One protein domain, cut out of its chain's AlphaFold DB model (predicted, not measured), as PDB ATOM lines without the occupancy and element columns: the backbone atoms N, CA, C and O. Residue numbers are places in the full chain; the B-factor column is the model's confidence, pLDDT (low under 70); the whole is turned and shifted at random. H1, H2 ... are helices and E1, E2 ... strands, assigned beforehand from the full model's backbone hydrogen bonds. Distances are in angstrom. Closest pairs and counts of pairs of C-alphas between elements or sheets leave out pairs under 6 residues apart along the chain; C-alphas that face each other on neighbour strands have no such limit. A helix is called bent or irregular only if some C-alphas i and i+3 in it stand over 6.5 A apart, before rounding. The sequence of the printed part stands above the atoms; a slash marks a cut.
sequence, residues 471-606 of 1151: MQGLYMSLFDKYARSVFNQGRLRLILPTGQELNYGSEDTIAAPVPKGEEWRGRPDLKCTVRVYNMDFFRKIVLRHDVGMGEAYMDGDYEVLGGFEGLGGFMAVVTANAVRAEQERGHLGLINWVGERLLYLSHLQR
ATOM      1  N   MET A 471     150.029 218.057 114.003       90.38
ATOM      2  CA  MET A 471     150.713 218.609 115.172       90.38
ATOM      3  C   MET A 471     152.240 218.482 115.060       90.38
ATOM      4  O   MET A 471     152.960 219.432 115.356       90.38
ATOM      5  N   GLN A 472     152.745 217.340 114.584       93.69
ATOM      6  CA  GLN A 472     154.179 217.160 114.322       93.69
ATOM      7  C   GLN A 472     154.671 218.121 113.230       93.69
ATOM      8  O   GLN A 472     155.728 218.728 113.383       93.69
ATOM      9  N   GLY A 473     153.884 218.312 112.165       93.44
ATOM     10  CA  GLY A 473     154.185 219.268 111.098       93.44
ATOM     11  C   GLY A 473     154.250 220.715 111.594       93.44
ATOM     12  O   GLY A 473     155.147 221.459 111.196       93.44
ATOM     13  N   LEU A 474     153.359 221.103 112.515       92.12
ATOM     14  CA  LEU A 474     153.393 222.419 113.158       92.12
ATOM     15  C   LEU A 474     154.693 222.634 113.949       92.12
ATOM     16  O   LEU A 474     155.376 223.632 113.723       92.12
ATOM     17  N   TYR A 475     155.065 221.707 114.841       93.00
ATOM     18  CA  TYR A 475     156.304 221.831 115.622       93.00
ATOM     19  C   TYR A 475     157.555 221.811 114.745       93.00
ATOM     20  O   TYR A 475     158.476 222.584 114.995       93.00
ATOM     21  N   MET A 476     157.571 220.986 113.697       95.00
ATOM     22  CA  MET A 476     158.656 220.971 112.718       95.00
ATOM     23  C   MET A 476     158.791 222.326 112.012       95.00
ATOM     24  O   MET A 476     159.900 222.829 111.877       95.00
ATOM     25  N   SER A 477     157.683 222.957 111.609       92.81
ATOM     26  CA  SER A 477     157.709 224.285 110.980       92.81
ATOM     27  C   SER A 477     158.181 225.384 111.941       92.81
ATOM     28  O   SER A 477     158.970 226.245 111.548       92.81
ATOM     29  N   LEU A 478     157.744 225.345 113.206       90.81
ATOM     30  CA  LEU A 478     158.218 226.271 114.240       90.81
ATOM     31  C   LEU A 478     159.719 226.108 114.496       90.81
ATOM     32  O   LEU A 478     160.440 227.106 114.542       90.81
ATOM     33  N   PHE A 479     160.189 224.864 114.610       92.88
ATOM     34  CA  PHE A 479     161.608 224.561 114.732       92.88
ATOM     35  C   PHE A 479     162.388 225.045 113.509       92.88
ATOM     36  O   PHE A 479     163.393 225.714 113.686       92.88
ATOM     37  N   ASP A 480     161.933 224.765 112.284       93.62
ATOM     38  CA  ASP A 480     162.639 225.160 111.058       93.62
ATOM     39  C   ASP A 480     162.796 226.683 110.966       93.62
ATOM     40  O   ASP A 480     163.881 227.185 110.674       93.62
ATOM     41  N   LYS A 481     161.739 227.432 111.305       90.75
ATOM     42  CA  LYS A 481     161.787 228.898 111.367       90.75
ATOM     43  C   LYS A 481     162.803 229.395 112.399       90.75
ATOM     44  O   LYS A 481     163.557 230.316 112.095       90.75
ATOM     45  N   TYR A 482     162.819 228.796 113.590       89.12
ATOM     46  CA  TYR A 482     163.784 229.113 114.643       89.12
ATOM     47  C   TYR A 482     165.214 228.761 114.212       89.12
ATOM     48  O   TYR A 482     166.088 229.619 114.187       89.12
ATOM     49  N   ALA A 483     165.450 227.528 113.769       92.19
ATOM     50  CA  ALA A 483     166.755 227.035 113.351       92.19
ATOM     51  C   ALA A 483     167.366 227.878 112.219       92.19
ATOM     52  O   ALA A 483     168.549 228.203 112.279       92.19
ATOM     53  N   ARG A 484     166.572 228.314 111.230       92.50
ATOM     54  CA  ARG A 484     167.043 229.228 110.171       92.50
ATOM     55  C   ARG A 484     167.459 230.601 110.687       92.50
ATOM     56  O   ARG A 484     168.329 231.217 110.080       92.50
ATOM     57  N   SER A 485     166.834 231.104 111.754       90.00
ATOM     58  CA  SER A 485     167.230 232.386 112.341       90.00
ATOM     59  C   SER A 485     168.446 232.242 113.256       90.00
ATOM     60  O   SER A 485     169.232 233.183 113.345       90.00
ATOM     61  N   VAL A 486     168.643 231.075 113.878       90.62
ATOM     62  CA  VAL A 486     169.724 230.801 114.838       90.62
ATOM     63  C   VAL A 486     171.026 230.349 114.180       90.62
ATOM     64  O   VAL A 486     172.068 230.934 114.458       90.62
ATOM     65  N   PHE A 487     170.987 229.312 113.341       92.19
ATOM     66  CA  PHE A 487     172.190 228.648 112.833       92.19
ATOM     67  C   PHE A 487     172.750 229.373 111.607       92.19
ATOM     68  O   PHE A 487     172.265 229.185 110.490       92.19
ATOM     69  N   ASN A 488     173.795 230.176 111.813       90.62
ATOM     70  CA  ASN A 488     174.552 230.843 110.749       90.62
ATOM     71  C   ASN A 488     176.042 230.452 110.716       90.62
ATOM     72  O   ASN A 488     176.710 230.749 109.729       90.62
ATOM     73  N   GLN A 489     176.538 229.770 111.753       90.62
ATOM     74  CA  GLN A 489     177.885 229.205 111.818       90.62
ATOM     75  C   GLN A 489     177.856 227.675 111.804       90.62
ATOM     76  O   GLN A 489     177.003 227.057 112.449       90.62
ATOM     77  N   GLY A 490     178.821 227.076 111.112       93.06
ATOM     78  CA  GLY A 490     178.943 225.636 110.932       93.06
ATOM     79  C   GLY A 490     177.854 225.039 110.043       93.06
ATOM     80  O   GLY A 490     177.095 225.757 109.400       93.06
ATOM     81  N   ARG A 491     177.752 223.709 110.018       93.44
ATOM     82  CA  ARG A 491     176.756 222.962 109.239       93.44
ATOM     83  C   ARG A 491     175.994 221.965 110.102       93.44
ATOM     84  O   ARG A 491     176.578 221.024 110.639       93.44
ATOM     85  N   LEU A 492     174.673 222.111 110.139       95.38
ATOM     86  CA  LEU A 492     173.757 221.147 110.747       95.38
ATOM     87  C   LEU A 492     172.884 220.513 109.664       95.38
ATOM     88  O   LEU A 492     172.036 221.185 109.080       95.38
ATOM     89  N   ARG A 493     173.065 219.210 109.432       95.38
ATOM     90  CA  ARG A 493     172.186 218.398 108.578       95.38
ATOM     91  C   ARG A 493     171.286 217.527 109.446       95.38
ATOM     92  O   ARG A 493     171.789 216.705 110.204       95.38
ATOM     93  N   LEU A 494     169.972 217.675 109.326       96.00
ATOM     94  CA  LEU A 494     168.979 216.800 109.950       96.00
ATOM     95  C   LEU A 494     168.405 215.844 108.904       96.00
ATOM     96  O   LEU A 494     167.873 216.293 107.892       96.00
ATOM     97  N   ILE A 495     168.464 214.543 109.170       93.88
ATOM     98  CA  ILE A 495     167.780 213.504 108.395       93.88
ATOM     99  C   ILE A 495     166.536 213.089 109.182       93.88
ATOM    100  O   ILE A 495     166.653 212.570 110.294       93.88
ATOM    101  N   LEU A 496     165.353 213.345 108.628       94.25
ATOM    102  CA  LEU A 496     164.071 213.127 109.301       94.25
ATOM    103  C   LEU A 496     163.586 211.674 109.178       94.25
ATOM    104  O   LEU A 496     163.976 210.995 108.229       94.25
ATOM    105  N   PRO A 497     162.642 211.223 110.032       91.94
ATOM    106  CA  PRO A 497     161.998 209.912 109.905       91.94
ATOM    107  C   PRO A 497     161.377 209.658 108.523       91.94
ATOM    108  O   PRO A 497     161.321 208.522 108.060       91.94
ATOM    109  N   THR A 498     160.955 210.727 107.844       89.69
ATOM    110  CA  THR A 498     160.387 210.697 106.489       89.69
ATOM    111  C   THR A 498     161.416 210.455 105.386       89.69
ATOM    112  O   THR A 498     161.043 210.199 104.244       89.69
ATOM    113  N   GLY A 499     162.706 210.559 105.710       89.06
ATOM    114  CA  GLY A 499     163.821 210.573 104.768       89.06
ATOM    115  C   GLY A 499     164.157 211.963 104.222       89.06
ATOM    116  O   GLY A 499     165.225 212.115 103.628       89.06
ATOM    117  N   GLN A 500     163.302 212.970 104.453       90.44
ATOM    118  CA  GLN A 500     163.579 214.367 104.110       90.44
ATOM    119  C   GLN A 500     164.805 214.883 104.868       90.44
ATOM    120  O   GLN A 500     165.061 214.492 106.006       90.44
ATOM    121  N   GLU A 501     165.531 215.806 104.242       93.50
ATOM    122  CA  GLU A 501     166.676 216.472 104.850       93.50
ATOM    123  C   GLU A 501     166.404 217.956 105.072       93.50
ATOM    124  O   GLU A 501     165.851 218.634 104.204       93.50
ATOM    125  N   LEU A 502     166.823 218.458 106.231       94.94
ATOM    126  CA  LEU A 502     166.857 219.882 106.549       94.94
ATOM    127  C   LEU A 502     168.308 220.277 106.816       94.94
ATOM    128  O   LEU A 502     169.001 219.608 107.576       94.94
ATOM    129  N   ASN A 503     168.769 221.353 106.185       94.94
ATOM    130  CA  ASN A 503     170.142 221.836 106.307       94.94
ATOM    131  C   ASN A 503     170.141 223.278 106.820       94.94
ATOM    132  O   ASN A 503     169.367 224.106 106.330       94.94
ATOM    133  N   TYR A 504     171.016 223.564 107.784       95.25
ATOM    134  CA  TYR A 504     171.174 224.871 108.423       95.25
ATOM    135  C   TYR A 504     172.654 225.259 108.542       95.25
ATOM    136  O   TYR A 504     173.524 224.383 108.578       95.25
ATOM    137  N   GLY A 505     172.919 226.563 108.664       92.25
ATOM    138  CA  GLY A 505     174.266 227.119 108.801       92.25
ATOM    139  C   GLY A 505     174.935 227.491 107.470       92.25
ATOM    140  O   GLY A 505     174.254 227.748 106.477       92.25
ATOM    141  N   SER A 506     176.268 227.558 107.469       86.00
ATOM    142  CA  SER A 506     177.113 227.954 106.337       86.00
ATOM    143  C   SER A 506     178.355 227.061 106.214       86.00
ATOM    144  O   SER A 506     179.083 226.856 107.188       86.00
ATOM    145  N   GLU A 507     178.635 226.584 104.996       84.44
ATOM    146  CA  GLU A 507     179.830 225.785 104.668       84.44
ATOM    147  C   GLU A 507     181.143 226.566 104.899       84.44
ATOM    148  O   GLU A 507     182.158 225.972 105.254       84.44
ATOM    149  N   ASP A 508     181.117 227.901 104.807       85.75
ATOM    150  CA  ASP A 508     182.312 228.757 104.920       85.75
ATOM    151  C   ASP A 508     182.895 228.826 106.344       85.75
ATOM    152  O   ASP A 508     183.978 229.366 106.563       85.75
ATOM    153  N   THR A 509     182.171 228.301 107.336       87.19
ATOM    154  CA  THR A 509     182.497 228.437 108.769       87.19
ATOM    155  C   THR A 509     182.659 227.090 109.474       87.19
ATOM    156  O   THR A 509     182.526 227.000 110.689       87.19
ATOM    157  N   ILE A 510     182.935 226.022 108.717       87.19
ATOM    158  CA  ILE A 510     183.079 224.663 109.263       87.19
ATOM    159  C   ILE A 510     184.341 224.503 110.115       87.19
ATOM    160  O   ILE A 510     184.314 223.780 111.110       87.19
ATOM    161  N   ALA A 511     185.447 225.140 109.729       83.75
ATOM    162  CA  ALA A 511     186.706 224.993 110.448       83.75
ATOM    163  C   ALA A 511     186.585 225.579 111.861       83.75
ATOM    164  O   ALA A 511     186.248 226.754 112.031       83.75
ATOM    165  N   ALA A 512     186.877 224.764 112.875       73.25
ATOM    166  CA  ALA A 512     186.868 225.235 114.251       73.25
ATOM    167  C   ALA A 512     187.977 226.282 114.466       73.25
ATOM    168  O   ALA A 512     189.121 226.059 114.059       73.25
ATOM    169  N   PRO A 513     187.695 227.414 115.130       70.75
ATOM    170  CA  PRO A 513     188.732 228.371 115.479       70.75
ATOM    171  C   PRO A 513     189.626 227.774 116.575       70.75
ATOM    172  O   PRO A 513     189.178 227.547 117.706       70.75
ATOM    173  N   VAL A 514     190.895 227.528 116.238       72.44
ATOM    174  CA  VAL A 514     191.919 226.999 117.151       72.44
ATOM    175  C   VAL A 514     193.086 227.992 117.232       72.44
ATOM    176  O   VAL A 514     193.656 228.340 116.195       72.44
ATOM    177  N   PRO A 515     193.458 228.478 118.432       74.12
ATOM    178  CA  PRO A 515     194.658 229.288 118.604       74.12
ATOM    179  C   PRO A 515     195.920 228.511 118.208       74.12
ATOM    180  O   PRO A 515     196.086 227.345 118.566       74.12
ATOM    181  N   LYS A 516     196.836 229.170 117.494       74.94
ATOM    182  CA  LYS A 516     198.119 228.580 117.090       74.94
ATOM    183  C   LYS A 516     198.932 228.165 118.324       74.94
ATOM    184  O   LYS A 516     199.182 229.003 119.186       74.94
ATOM    185  N   GLY A 517     199.378 226.911 118.378       74.25
ATOM    186  CA  GLY A 517     200.076 226.318 119.529       74.25
ATOM    187  C   GLY A 517     199.167 225.603 120.542       74.25
ATOM    188  O   GLY A 517     199.675 224.951 121.457       74.25
ATOM    189  N   GLU A 518     197.841 225.690 120.390       76.44
ATOM    190  CA  GLU A 518     196.851 224.973 121.209       76.44
ATOM    191  C   GLU A 518     196.133 223.859 120.424       76.44
ATOM    192  O   GLU A 518     195.097 223.358 120.857       76.44
ATOM    193  N   GLU A 519     196.678 223.423 119.283       80.00
ATOM    194  CA  GLU A 519     196.061 222.415 118.406       80.00
ATOM    195  C   GLU A 519     195.818 221.082 119.120       80.00
ATOM    196  O   GLU A 519     194.830 220.394 118.865       80.00
ATOM    197  N   TRP A 520     196.681 220.753 120.080       81.06
ATOM    198  CA  TRP A 520     196.562 219.557 120.906       81.06
ATOM    199  C   TRP A 520     195.342 219.553 121.835       81.06
ATOM    200  O   TRP A 520     194.954 218.490 122.313       81.06
ATOM    201  N   ARG A 521     194.708 220.710 122.076       79.06
ATOM    202  CA  ARG A 521     193.459 220.786 122.845       79.06
ATOM    203  C   ARG A 521     192.260 220.250 122.063       79.06
ATOM    204  O   ARG A 521     191.231 220.035 122.690       79.06
ATOM    205  N   GLY A 522     192.414 219.995 120.756       71.69
ATOM    206  CA  GLY A 522     191.496 219.249 119.891       71.69
ATOM    207  C   GLY A 522     190.065 219.781 119.898       71.69
ATOM    208  O   GLY A 522     189.306 219.488 120.812       71.69
ATOM    209  N   ARG A 523     189.666 220.532 118.867       80.25
ATOM    210  CA  ARG A 523     188.272 220.975 118.701       80.25
ATOM    211  C   ARG A 523     187.642 220.276 117.503       80.25
ATOM    212  O   ARG A 523     188.293 220.221 116.458       80.25
ATOM    213  N   PRO A 524     186.405 219.768 117.621       83.19
ATOM    214  CA  PRO A 524     185.717 219.186 116.482       83.19
ATOM    215  C   PRO A 524     185.350 220.283 115.480       83.19
ATOM    216  O   PRO A 524     185.009 221.403 115.869       83.19
ATOM    217  N   ASP A 525     185.378 219.948 114.190       87.06
ATOM    218  CA  ASP A 525     184.814 220.803 113.146       87.06
ATOM    219  C   ASP A 525     183.362 221.169 113.487       87.06
ATOM    220  O   ASP A 525     182.595 220.344 113.996       87.06
ATOM    221  N   LEU A 526     182.945 222.380 113.117       91.19
ATOM    222  CA  LEU A 526     181.572 222.862 113.255       91.19
ATOM    223  C   LEU A 526     180.676 222.235 112.178       91.19
ATOM    224  O   LEU A 526     180.041 222.927 111.386       91.19
ATOM    225  N   LYS A 527     180.627 220.906 112.111       91.56
ATOM    226  CA  LYS A 527     179.758 220.155 111.205       91.56
ATOM    227  C   LYS A 527     179.207 218.919 111.891       91.56
ATOM    228  O   LYS A 527     179.920 218.192 112.575       91.56
ATOM    229  N   CYS A 528     177.939 218.629 111.644       93.00
ATOM    230  CA  CYS A 528     177.318 217.412 112.145       93.00
ATOM    231  C   CYS A 528     176.171 216.949 111.247       93.00
ATOM    232  O   CYS A 528     175.603 217.709 110.456       93.00
ATOM    233  N   THR A 529     175.839 215.668 111.364       93.06
ATOM    234  CA  THR A 529     174.618 215.099 110.796       93.06
ATOM    235  C   THR A 529     173.850 214.405 111.907       93.06
ATOM    236  O   THR A 529     174.380 213.524 112.576       93.06
ATOM    237  N   VAL A 530     172.602 214.807 112.100       94.75
ATOM    238  CA  VAL A 530     171.695 214.256 113.102       94.75
ATOM    239  C   VAL A 530     170.636 213.431 112.391       94.75
ATOM    240  O   VAL A 530     169.976 213.914 111.471       94.75
ATOM    241  N   ARG A 531     170.451 212.187 112.827       93.06
ATOM    242  CA  ARG A 531     169.349 211.339 112.383       93.06
ATOM    243  C   ARG A 531     168.244 211.360 113.424       93.06
ATOM    244  O   ARG A 531     168.438 210.905 114.547       93.06
ATOM    245  N   VAL A 532     167.088 211.879 113.032       94.81
ATOM    246  CA  VAL A 532     165.886 211.920 113.861       94.81
ATOM    247  C   VAL A 532     165.090 210.641 113.615       94.81
ATOM    248  O   VAL A 532     164.734 210.330 112.481       94.81
ATOM    249  N   TYR A 533     164.802 209.907 114.686       93.12
ATOM    250  CA  TYR A 533     163.991 208.688 114.674       93.12
ATOM    251  C   TYR A 533     162.540 208.963 115.074       93.12
ATOM    252  O   TYR A 533     161.626 208.312 114.570       93.12
ATOM    253  N   ASN A 534     162.316 209.960 115.936       93.12
ATOM    254  CA  ASN A 534     160.994 210.329 116.433       93.12
ATOM    255  C   ASN A 534     160.733 211.831 116.268       93.12
ATOM    256  O   ASN A 534     161.513 212.670 116.712       93.12
ATOM    257  N   MET A 535     159.588 212.179 115.674       93.94
ATOM    258  CA  MET A 535     159.175 213.570 115.457       93.94
ATOM    259  C   MET A 535     158.906 214.342 116.761       93.94
ATOM    260  O   MET A 535     158.843 215.571 116.722       93.94
ATOM    261  N   ASP A 536     158.775 213.664 117.912       92.69
ATOM    262  CA  ASP A 536     158.669 214.335 119.219       92.69
ATOM    263  C   ASP A 536     159.912 215.176 119.559       92.69
ATOM    264  O   ASP A 536     159.807 216.145 120.312       92.69
ATOM    265  N   PHE A 537     161.049 214.887 118.912       95.88
ATOM    266  CA  PHE A 537     162.258 215.716 118.887       95.88
ATOM    267  C   PHE A 537     161.943 217.212 118.733       95.88
ATOM    268  O   PHE A 537     162.367 218.034 119.546       95.88
ATOM    269  N   PHE A 538     161.131 217.569 117.731       95.31
ATOM    270  CA  PHE A 538     160.801 218.966 117.451       95.31
ATOM    271  C   PHE A 538     159.963 219.589 118.559       95.31
ATOM    272  O   PHE A 538     160.214 220.721 118.962       95.31
ATOM    273  N   ARG A 539     158.981 218.845 119.079       92.50
ATOM    274  CA  ARG A 539     158.136 219.321 120.174       92.50
ATOM    275  C   ARG A 539     158.974 219.580 121.424       92.50
ATOM    276  O   ARG A 539     158.834 220.642 122.023       92.50
ATOM    277  N   LYS A 540     159.846 218.642 121.809       92.56
ATOM    278  CA  LYS A 540     160.712 218.784 122.989       92.56
ATOM    279  C   LYS A 540     161.596 220.025 122.878       92.56
ATOM    280  O   LYS A 540     161.603 220.829 123.805       92.56
ATOM    281  N   ILE A 541     162.261 220.238 121.740       91.38
ATOM    282  CA  ILE A 541     163.145 221.400 121.552       91.38
ATOM    283  C   ILE A 541     162.359 222.712 121.492       91.38
ATOM    284  O   ILE A 541     162.733 223.670 122.157       91.38
ATOM    285  N   VAL A 542     161.245 222.774 120.758       88.50
ATOM    286  CA  VAL A 542     160.438 224.006 120.672       88.50
ATOM    287  C   VAL A 542     159.859 224.404 122.034       88.50
ATOM    288  O   VAL A 542     159.731 225.591 122.319       88.50
ATOM    289  N   LEU A 543     159.496 223.433 122.880       84.12
ATOM    290  CA  LEU A 543     158.895 223.707 124.189       84.12
ATOM    291  C   LEU A 543     159.920 223.903 125.312       84.12
ATOM    292  O   LEU A 543     159.625 224.605 126.277       84.12
ATOM    293  N   ARG A 544     161.083 223.244 125.236       84.06
ATOM    294  CA  ARG A 544     162.046 223.145 126.349       84.06
ATOM    295  C   ARG A 544     163.501 223.414 125.950       84.06
ATOM    296  O   ARG A 544     164.385 223.183 126.763       84.06
ATOM    297  N   HIS A 545     163.758 223.892 124.736       86.62
ATOM    298  CA  HIS A 545     165.073 224.327 124.250       86.62
ATOM    299  C   HIS A 545     166.174 223.275 124.462       86.62
ATOM    300  O   HIS A 545     166.039 222.139 124.007       86.62
ATOM    301  N   ASP A 546     167.258 223.645 125.143       88.06
ATOM    302  CA  ASP A 546     168.405 222.797 125.466       88.06
ATOM    303  C   ASP A 546     168.023 221.626 126.384       88.06
ATOM    304  O   ASP A 546     168.477 220.504 126.156       88.06
ATOM    305  N   VAL A 547     167.112 221.836 127.344       90.12
ATOM    306  CA  VAL A 547     166.554 220.749 128.170       90.12
ATOM    307  C   VAL A 547     165.840 219.734 127.280       90.12
ATOM    308  O   VAL A 547     166.069 218.533 127.394       90.12
ATOM    309  N   GLY A 548     165.009 220.214 126.353       91.50
ATOM    310  CA  GLY A 548     164.290 219.372 125.396       91.50
ATOM    311  C   GLY A 548     165.214 218.627 124.433       91.50
ATOM    312  O   GLY A 548     164.961 217.468 124.114       91.50
ATOM    313  N   MET A 549     166.305 219.266 124.008       94.81
ATOM    314  CA  MET A 549     167.357 218.658 123.190       94.81
ATOM    315  C   MET A 549     168.084 217.531 123.936       94.81
ATOM    316  O   MET A 549     168.333 216.476 123.347       94.81
ATOM    317  N   GLY A 550     168.389 217.723 125.222       94.62
ATOM    318  CA  GLY A 550     168.976 216.687 126.074       94.62
ATOM    319  C   GLY A 550     168.003 215.541 126.364       94.62
ATOM    320  O   GLY A 550     168.366 214.376 126.228       94.62
ATOM    321  N   GLU A 551     166.739 215.842 126.669       94.44
ATOM    322  CA  GLU A 551     165.689 214.835 126.890       94.44
ATOM    323  C   GLU A 551     165.420 213.999 125.633       94.44
ATOM    324  O   GLU A 551     165.342 212.775 125.712       94.44
ATOM    325  N   ALA A 552     165.349 214.635 124.460       96.38
ATOM    326  CA  ALA A 552     165.218 213.932 123.187       96.38
ATOM    327  C   ALA A 552     166.416 213.003 122.921       96.38
ATOM    328  O   ALA A 552     166.237 211.892 122.420       96.38
ATOM    329  N   TYR A 553     167.634 213.410 123.304       96.06
ATOM    330  CA  TYR A 553     168.809 212.546 123.193       96.06
ATOM    331  C   TYR A 553     168.713 211.361 124.149       96.06
ATOM    332  O   TYR A 553     168.926 210.224 123.735       96.06
ATOM    333  N   MET A 554     168.382 211.614 125.417       94.12
ATOM    334  CA  MET A 554     168.258 210.596 126.464       94.12
ATOM    335  C   MET A 554     167.215 209.535 126.119       94.12
ATOM    336  O   MET A 554     167.455 208.353 126.355       94.12
ATOM    337  N   ASP A 555     166.097 209.953 125.527       94.12
ATOM    338  CA  ASP A 555     164.993 209.072 125.144       94.12
ATOM    339  C   ASP A 555     165.232 208.367 123.791       94.12
ATOM    340  O   ASP A 555     164.447 207.509 123.396       94.12
ATOM    341  N   GLY A 556     166.327 208.688 123.089       92.62
ATOM    342  CA  GLY A 556     166.692 208.058 121.817       92.62
ATOM    343  C   GLY A 556     165.904 208.568 120.606       92.62
ATOM    344  O   GLY A 556     165.898 207.909 119.566       92.62
ATOM    345  N   ASP A 557     165.273 209.744 120.706       94.94
ATOM    346  CA  ASP A 557     164.513 210.353 119.604       94.94
ATOM    347  C   ASP A 557     165.411 210.742 118.421       94.94
ATOM    348  O   ASP A 557     164.931 210.861 117.291       94.94
ATOM    349  N   TYR A 558     166.711 210.933 118.664       94.81
ATOM    350  CA  TYR A 558     167.725 211.162 117.642       94.81
ATOM    351  C   TYR A 558     169.078 210.551 118.019       94.81
ATOM    352  O   TYR A 558     169.376 210.311 119.190       94.81
ATOM    353  N   GLU A 559     169.915 210.342 117.006       91.44
ATOM    354  CA  GLU A 559     171.343 210.053 117.154       91.44
ATOM    355  C   GLU A 559     172.152 211.028 116.301       91.44
ATOM    356  O   GLU A 559     171.673 211.538 115.284       91.44
ATOM    357  N   VAL A 560     173.398 211.272 116.695       91.94
ATOM    358  CA  VAL A 560     174.336 212.062 115.897       91.94
ATOM    359  C   VAL A 560     175.307 211.114 115.205       91.94
ATOM    360  O   VAL A 560     175.952 210.295 115.857       91.94
ATOM    361  N   LEU A 561     175.383 211.205 113.878       87.75
ATOM    362  CA  LEU A 561     176.251 210.357 113.064       87.75
ATOM    363  C   LEU A 561     177.719 210.778 113.233       87.75
ATOM    364  O   LEU A 561     178.006 211.947 113.488       87.75
ATOM    365  N   GLY A 562     178.651 209.835 113.055       77.50
ATOM    366  CA  GLY A 562     180.095 210.071 113.230       77.50
ATOM    367  C   GLY A 562     180.695 209.495 114.519       77.50
ATOM    368  O   GLY A 562     181.825 209.826 114.870       77.50
ATOM    369  N   GLY A 563     179.965 208.631 115.231       73.62
ATOM    370  CA  GLY A 563     180.484 207.895 116.387       73.62
ATOM    371  C   GLY A 563     180.830 208.803 117.573       73.62
ATOM    372  O   GLY A 563     180.033 209.660 117.953       73.62
ATOM    373  N   PHE A 564     182.010 208.596 118.162       68.50
ATOM    374  CA  PHE A 564     182.486 209.341 119.334       68.50
ATOM    375  C   PHE A 564     182.550 210.859 119.087       68.50
ATOM    376  O   PHE A 564     182.132 211.638 119.941       68.50
ATOM    377  N   GLU A 565     183.004 211.286 117.907       78.19
ATOM    378  CA  GLU A 565     183.145 212.709 117.554       78.19
ATOM    379  C   GLU A 565     181.831 213.354 117.096       78.19
ATOM    380  O   GLU A 565     181.679 214.574 117.159       78.19
ATOM    381  N   GLY A 566     180.850 212.551 116.669       85.06
ATOM    382  CA  GLY A 566     179.593 213.047 116.105       85.06
ATOM    383  C   GLY A 566     178.858 213.999 117.050       85.06
ATOM    384  O   GLY A 566     178.567 215.140 116.689       85.06
ATOM    385  N   LEU A 567     178.600 213.551 118.285       89.06
ATOM    386  CA  LEU A 567     177.903 214.363 119.291       89.06
ATOM    387  C   LEU A 567     178.707 215.619 119.675       89.06
ATOM    388  O   LEU A 567     178.104 216.670 119.885       89.06
ATOM    389  N   GLY A 568     180.042 215.524 119.701       89.50
ATOM    390  CA  GLY A 568     180.946 216.661 119.910       89.50
ATOM    391  C   GLY A 568     180.788 217.729 118.830       89.50
ATOM    392  O   GLY A 568     180.545 218.890 119.149       89.50
ATOM    393  N   GLY A 569     180.811 217.329 117.555       90.19
ATOM    394  CA  GLY A 569     180.557 218.228 116.425       90.19
ATOM    395  C   GLY A 569     179.162 218.863 116.461       90.19
ATOM    396  O   GLY A 569     179.016 220.052 116.182       90.19
ATOM    397  N   PHE A 570     178.128 218.112 116.864       93.50
ATOM    398  CA  PHE A 570     176.779 218.669 117.036       93.50
ATOM    399  C   PHE A 570     176.732 219.741 118.123       93.50
ATOM    400  O   PHE A 570     176.248 220.845 117.867       93.50
ATOM    401  N   MET A 571     177.283 219.455 119.304       92.94
ATOM    402  CA  MET A 571     177.325 220.442 120.380       92.94
ATOM    403  C   MET A 571     178.214 221.636 120.034       92.94
ATOM    404  O   MET A 571     177.872 222.753 120.403       92.94
ATOM    405  N   ALA A 572     179.291 221.453 119.270       90.81
ATOM    406  CA  ALA A 572     180.108 222.563 118.791       90.81
ATOM    407  C   ALA A 572     179.317 223.497 117.858       90.81
ATOM    408  O   ALA A 572     179.363 224.714 118.039       90.81
ATOM    409  N   VAL A 573     178.517 222.953 116.929       92.88
ATOM    410  CA  VAL A 573     177.599 223.758 116.098       92.88
ATOM    411  C   VAL A 573     176.556 224.474 116.959       92.88
ATOM    412  O   VAL A 573     176.315 225.664 116.762       92.88
ATOM    413  N   VAL A 574     175.947 223.791 117.933       92.94
ATOM    414  CA  VAL A 574     174.967 224.411 118.844       92.94
ATOM    415  C   VAL A 574     175.600 225.560 119.632       92.94
ATOM    416  O   VAL A 574     175.050 226.662 119.648       92.94
ATOM    417  N   THR A 575     176.774 225.350 120.227       91.06
ATOM    418  CA  THR A 575     177.435 226.347 121.077       91.06
ATOM    419  C   THR A 575     177.981 227.532 120.280       91.06
ATOM    420  O   THR A 575     177.841 228.669 120.730       91.06
ATOM    421  N   ALA A 576     178.499 227.315 119.063       90.12
ATOM    422  CA  ALA A 576     178.910 228.397 118.158       90.12
ATOM    423  C   ALA A 576     177.760 229.377 117.849       90.12
ATOM    424  O   ALA A 576     177.984 230.562 117.607       90.12
ATOM    425  N   ASN A 577     176.515 228.898 117.922       91.69
ATOM    426  CA  ASN A 577     175.316 229.695 117.694       91.69
ATOM    427  C   ASN A 577     174.550 230.032 118.995       91.69
ATOM    428  O   ASN A 577     173.500 230.667 118.920       91.69
ATOM    429  N   ALA A 578     175.040 229.668 120.191       88.12
ATOM    430  CA  ALA A 578     174.266 229.733 121.441       88.12
ATOM    431  C   ALA A 578     173.854 231.154 121.859       88.12
ATOM    432  O   ALA A 578     172.705 231.375 122.234       88.12
ATOM    433  N   VAL A 579     174.744 232.145 121.727       84.50
ATOM    434  CA  VAL A 579     174.416 233.554 122.035       84.50
ATOM    435  C   VAL A 579     173.281 234.057 121.140       84.50
ATOM    436  O   VAL A 579     172.353 234.725 121.596       84.50
ATOM    437  N   ARG A 580     173.325 233.702 119.852       86.44
ATOM    438  CA  ARG A 580     172.261 234.027 118.900       86.44
ATOM    439  C   ARG A 580     170.986 233.252 119.230       86.44
ATOM    440  O   ARG A 580     169.907 233.831 119.206       86.44
ATOM    441  N   ALA A 581     171.114 231.984 119.610       84.38
ATOM    442  CA  ALA A 581     170.003 231.145 120.033       84.38
ATOM    443  C   ALA A 581     169.235 231.749 121.215       84.38
ATOM    444  O   ALA A 581     168.008 231.691 121.197       84.38
ATOM    445  N   GLU A 582     169.934 232.344 122.192       77.94
ATOM    446  CA  GLU A 582     169.359 233.087 123.327       77.94
ATOM    447  C   GLU A 582     168.649 234.377 122.883       77.94
ATOM    448  O   GLU A 582     167.514 234.626 123.290       77.94
ATOM    449  N   GLN A 583     169.269 235.176 122.011       78.12
ATOM    450  CA  GLN A 583     168.684 236.428 121.499       78.12
ATOM    451  C   GLN A 583     167.416 236.193 120.668       78.12
ATOM    452  O   GLN A 583     166.460 236.965 120.728       78.12
ATOM    453  N   GLU A 584     167.403 235.110 119.897       77.25
ATOM    454  CA  GLU A 584     166.340 234.774 118.951       77.25
ATOM    455  C   GLU A 584     165.193 233.978 119.610       77.25
ATOM    456  O   GLU A 584     164.178 233.704 118.965       77.25
ATOM    457  N   ARG A 585     165.279 233.656 120.915       69.25
ATOM    458  CA  ARG A 585     164.217 232.946 121.666       69.25
ATOM    459  C   ARG A 585     162.847 233.626 121.573       69.25
ATOM    460  O   ARG A 585     161.811 232.959 121.613       69.25
ATOM    461  N   GLY A 586     162.811 234.948 121.389       60.72
ATOM    462  CA  GLY A 586     161.572 235.713 121.215       60.72
ATOM    463  C   GLY A 586     160.758 235.349 119.962       60.72
ATOM    464  O   GLY A 586     159.552 235.596 119.930       60.72
ATOM    465  N   HIS A 587     161.365 234.717 118.948       59.78
ATOM    466  CA  HIS A 587     160.692 234.372 117.686       59.78
ATOM    467  C   HIS A 587     159.605 233.291 117.815       59.78
ATOM    468  O   HIS A 587     158.743 233.189 116.939       59.78
ATOM    469  N   LEU A 588     159.611 232.524 118.911       59.81
ATOM    470  CA  LEU A 588     158.622 231.485 119.220       59.81
ATOM    471  C   LEU A 588     157.394 232.020 119.994       59.81
ATOM    472  O   LEU A 588     156.428 231.285 120.217       59.81
ATOM    473  N   GLY A 589     157.391 233.307 120.365       63.78
ATOM    474  CA  GLY A 589     156.237 234.002 120.942       63.78
ATOM    475  C   GLY A 589     155.738 233.421 122.274       63.78
ATOM    476  O   GLY A 589     156.521 233.055 123.148       63.78
ATOM    477  N   LEU A 590     154.409 233.352 122.435       54.16
ATOM    478  CA  LEU A 590     153.733 232.949 123.679       54.16
ATOM    479  C   LEU A 590     154.079 231.517 124.134       54.16
ATOM    480  O   LEU A 590     154.102 231.250 125.332       54.16
ATOM    481  N   ILE A 591     154.361 230.606 123.196       63.22
ATOM    482  CA  ILE A 591     154.675 229.198 123.496       63.22
ATOM    483  C   ILE A 591     155.982 229.094 124.288       63.22
ATOM    484  O   ILE A 591     156.026 228.398 125.302       63.22
ATOM    485  N   ASN A 592     157.012 229.831 123.865       64.25
ATOM    486  CA  ASN A 592     158.282 229.893 124.583       64.25
ATOM    487  C   ASN A 592     158.096 230.503 125.985       64.25
ATOM    488  O   ASN A 592     158.517 229.919 126.980       64.25
ATOM    489  N   TRP A 593     157.354 231.610 126.084       61.78
ATOM    490  CA  TRP A 593     157.096 232.268 127.369       61.78
ATOM    491  C   TRP A 593     156.443 231.337 128.408       61.78
ATOM    492  O   TRP A 593     156.834 231.350 129.575       61.78
ATOM    493  N   VAL A 594     155.476 230.501 128.006       65.06
ATOM    494  CA  VAL A 594     154.854 229.518 128.915       65.06
ATOM    495  C   VAL A 594     155.852 228.430 129.325       65.06
ATOM    496  O   VAL A 594     155.930 228.095 130.509       65.06
ATOM    497  N   GLY A 595     156.627 227.896 128.375       66.56
ATOM    498  CA  GLY A 595     157.641 226.870 128.642       66.56
ATOM    499  C   GLY A 595     158.711 227.342 129.628       66.56
ATOM    500  O   GLY A 595     158.969 226.668 130.626       66.56
ATOM    501  N   GLU A 596     159.266 228.537 129.415       68.44
ATOM    502  CA  GLU A 596     160.260 229.150 130.306       68.44
ATOM    503  C   GLU A 596     159.703 229.392 131.710       68.44
ATOM    504  O   GLU A 596     160.392 229.144 132.699       68.44
ATOM    505  N   ARG A 597     158.436 229.813 131.833       68.12
ATOM    506  CA  ARG A 597     157.799 230.005 133.144       68.12
ATOM    507  C   ARG A 597     157.602 228.695 133.891       68.12
ATOM    508  O   ARG A 597     157.838 228.666 135.094       68.12
ATOM    509  N   LEU A 598     157.206 227.622 133.209       69.75
ATOM    510  CA  LEU A 598     157.067 226.305 133.834       69.75
ATOM    511  C   LEU A 598     158.420 225.748 134.295       69.75
ATOM    512  O   LEU A 598     158.515 225.246 135.414       69.75
ATOM    513  N   LEU A 599     159.469 225.889 133.477       66.31
ATOM    514  CA  LEU A 599     160.836 225.499 133.845       66.31
ATOM    515  C   LEU A 599     161.360 226.324 135.026       66.31
ATOM    516  O   LEU A 599     161.870 225.770 135.995       66.31
ATOM    517  N   TYR A 600     161.159 227.641 135.004       68.06
ATOM    518  CA  TYR A 600     161.536 228.514 136.113       68.06
ATOM    519  C   TYR A 600     160.791 228.164 137.412       68.06
ATOM    520  O   TYR A 600     161.393 228.118 138.481       68.06
ATOM    521  N   LEU A 601     159.491 227.860 137.339       66.00
ATOM    522  CA  LEU A 601     158.714 227.427 138.506       66.00
ATOM    523  C   LEU A 601     159.192 226.076 139.055       66.00
ATOM    524  O   LEU A 601     159.249 225.923 140.272       66.00
ATOM    525  N   SER A 602     159.561 225.126 138.188       61.75
ATOM    526  CA  SER A 602     160.209 223.865 138.587       61.75
ATOM    527  C   SER A 602     161.521 224.132 139.332       61.75
ATOM    528  O   SER A 602     161.753 223.582 140.408       61.75
ATOM    529  N   HIS A 603     162.344 225.052 138.820       64.56
ATOM    530  CA  HIS A 603     163.602 225.449 139.451       64.56
ATOM    531  C   HIS A 603     163.402 226.054 140.854       64.56
ATOM    532  O   HIS A 603     164.110 225.687 141.791       64.56
ATOM    533  N   LEU A 604     162.386 226.906 141.042       64.00
ATOM    534  CA  LEU A 604     162.070 227.510 142.346       64.00
ATOM    535  C   LEU A 604     161.666 226.492 143.431       64.00
ATOM    536  O   LEU A 604     161.698 226.824 144.615       64.00
ATOM    537  N   GLN A 605     161.306 225.259 143.067       58.75
ATOM    538  CA  GLN A 605     160.962 224.204 144.030       58.75
ATOM    539  C   GLN A 605     162.191 223.531 144.672       58.75
ATOM    540  O   GLN A 605     162.021 222.670 145.535       58.75
ATOM    541  N   ARG A 606     163.424 223.912 144.291       64.12
ATOM    542  CA  ARG A 606     164.680 223.300 144.772       64.12
ATOM    543  C   ARG A 606     165.660 224.328 145.381       64.12
ATOM    544  O   ARG A 606     166.742 224.533 144.835       64.12
TER     545      ARG A 606
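Overview. This is residues 471 to 606 of the 1151 residues of the protein "Cyclopropane fatty acid synthase" of Chlamydomonas reinhardtii (UniProt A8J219). A small twisted sheet of four strands, E2 E1 E3 E4, has helix H3 packed across it and helix H1 packed by its edge strand E2, while the sharply bent helix H2 folds back on itself beside H1. H4 crosses H1, and H5 packs by its first turns on H2a at one end of the domain; residues 600 to 606 stick out there, and the loop of residues 515 to 521 sticks out at the other end. The printed part has 136 residues, with five named helices and four named strands in the order H1 E1 E2 E3 H2 E4 H3 H4 H5; the sheet is mixed, and the class is mixed, helices and strands. The whole is compact, with a radius of gyration of the C-alphas of 15.6 A and spans of 46 by 37 by 26 A.

Along the chain. The strands are E2, residues 501 to 505, 13.7 A long; E1, residues 491 to 495, 13.1 A; E3, residues 527 to 532, 16.3 A; and E4, residues 558 to 560, 6.9 A. H1, residues 471 to 486, is 22.6 A long and begins at C-alpha 471 (150.713, 218.609, 115.172). H2, residues 536 to 554, was assigned by its hydrogen bonds as one helix but is bent, with C-alphas 543 and 546 9.6 A apart; its arms are H2a, residues 536 to 543, 10.6 A, and H2b, residues 546 to 554, 12.2 A. H3, residues 563 to 576, 20.6 A, is only just irregular, with C-alphas 564 and 567 6.8 A apart; H4, residues 578 to 588, 15.9 A, is irregular, with C-alphas 583 and 586 7.2 A apart. H5, residues 590 to 604, 21.2 A, ends at C-alpha 604 (162.070, 227.510, 142.346).

Arrangement. E1 and E3 are parallel, with N 495 and O 530 2.8 A apart. E2 and E1 are an antiparallel hairpin, with N 494 and O 502 at 2.8 A; E3 and E4 are antiparallel, with N 531 and O 559 at 2.8 A. The domain has two layers, with helices H1 and H3 on one face of the sheet. H3 lies over E3 at a height over the sheet of 5.2 A and runs across the strands, at 69 degrees to E3 on the local plane; the closest C-alphas of H3 and E3 are those of Phe 570 and Cys 528, 5.1 A. H2b only grazes the sheet. H1 touches H2a with residues 472 to 479 alone, at a steep tilt of 58 degrees, closest at C-alphas Tyr 475 and Arg 539, 5.5 A. H1 touches H4 at a steep tilt of 45 degrees, opposite ways, closest at C-alphas Val 486 and Ala 581, 5.2 A. H5 touches H2a with residues 591 to 595 alone, about perpendicular at 82 degrees, closest at C-alphas Gly 595 and Leu 543, 5.6 A. In H1, H2a, H2b and H5 every O i to N i+4 pair is within hydrogen-bond range; in H3 8 of 10 are, in H4 4 of 7.

Size, cuts and confidence. The C-alphas farthest apart, those of Met 471 and Gly 517, are 50.2 A apart. The printed part has no cut; the link from E2 to E3, 21 residues, is long. The mean pLDDT of the printed part is 84.8, and residues 564 and 585 to 606 are under 70.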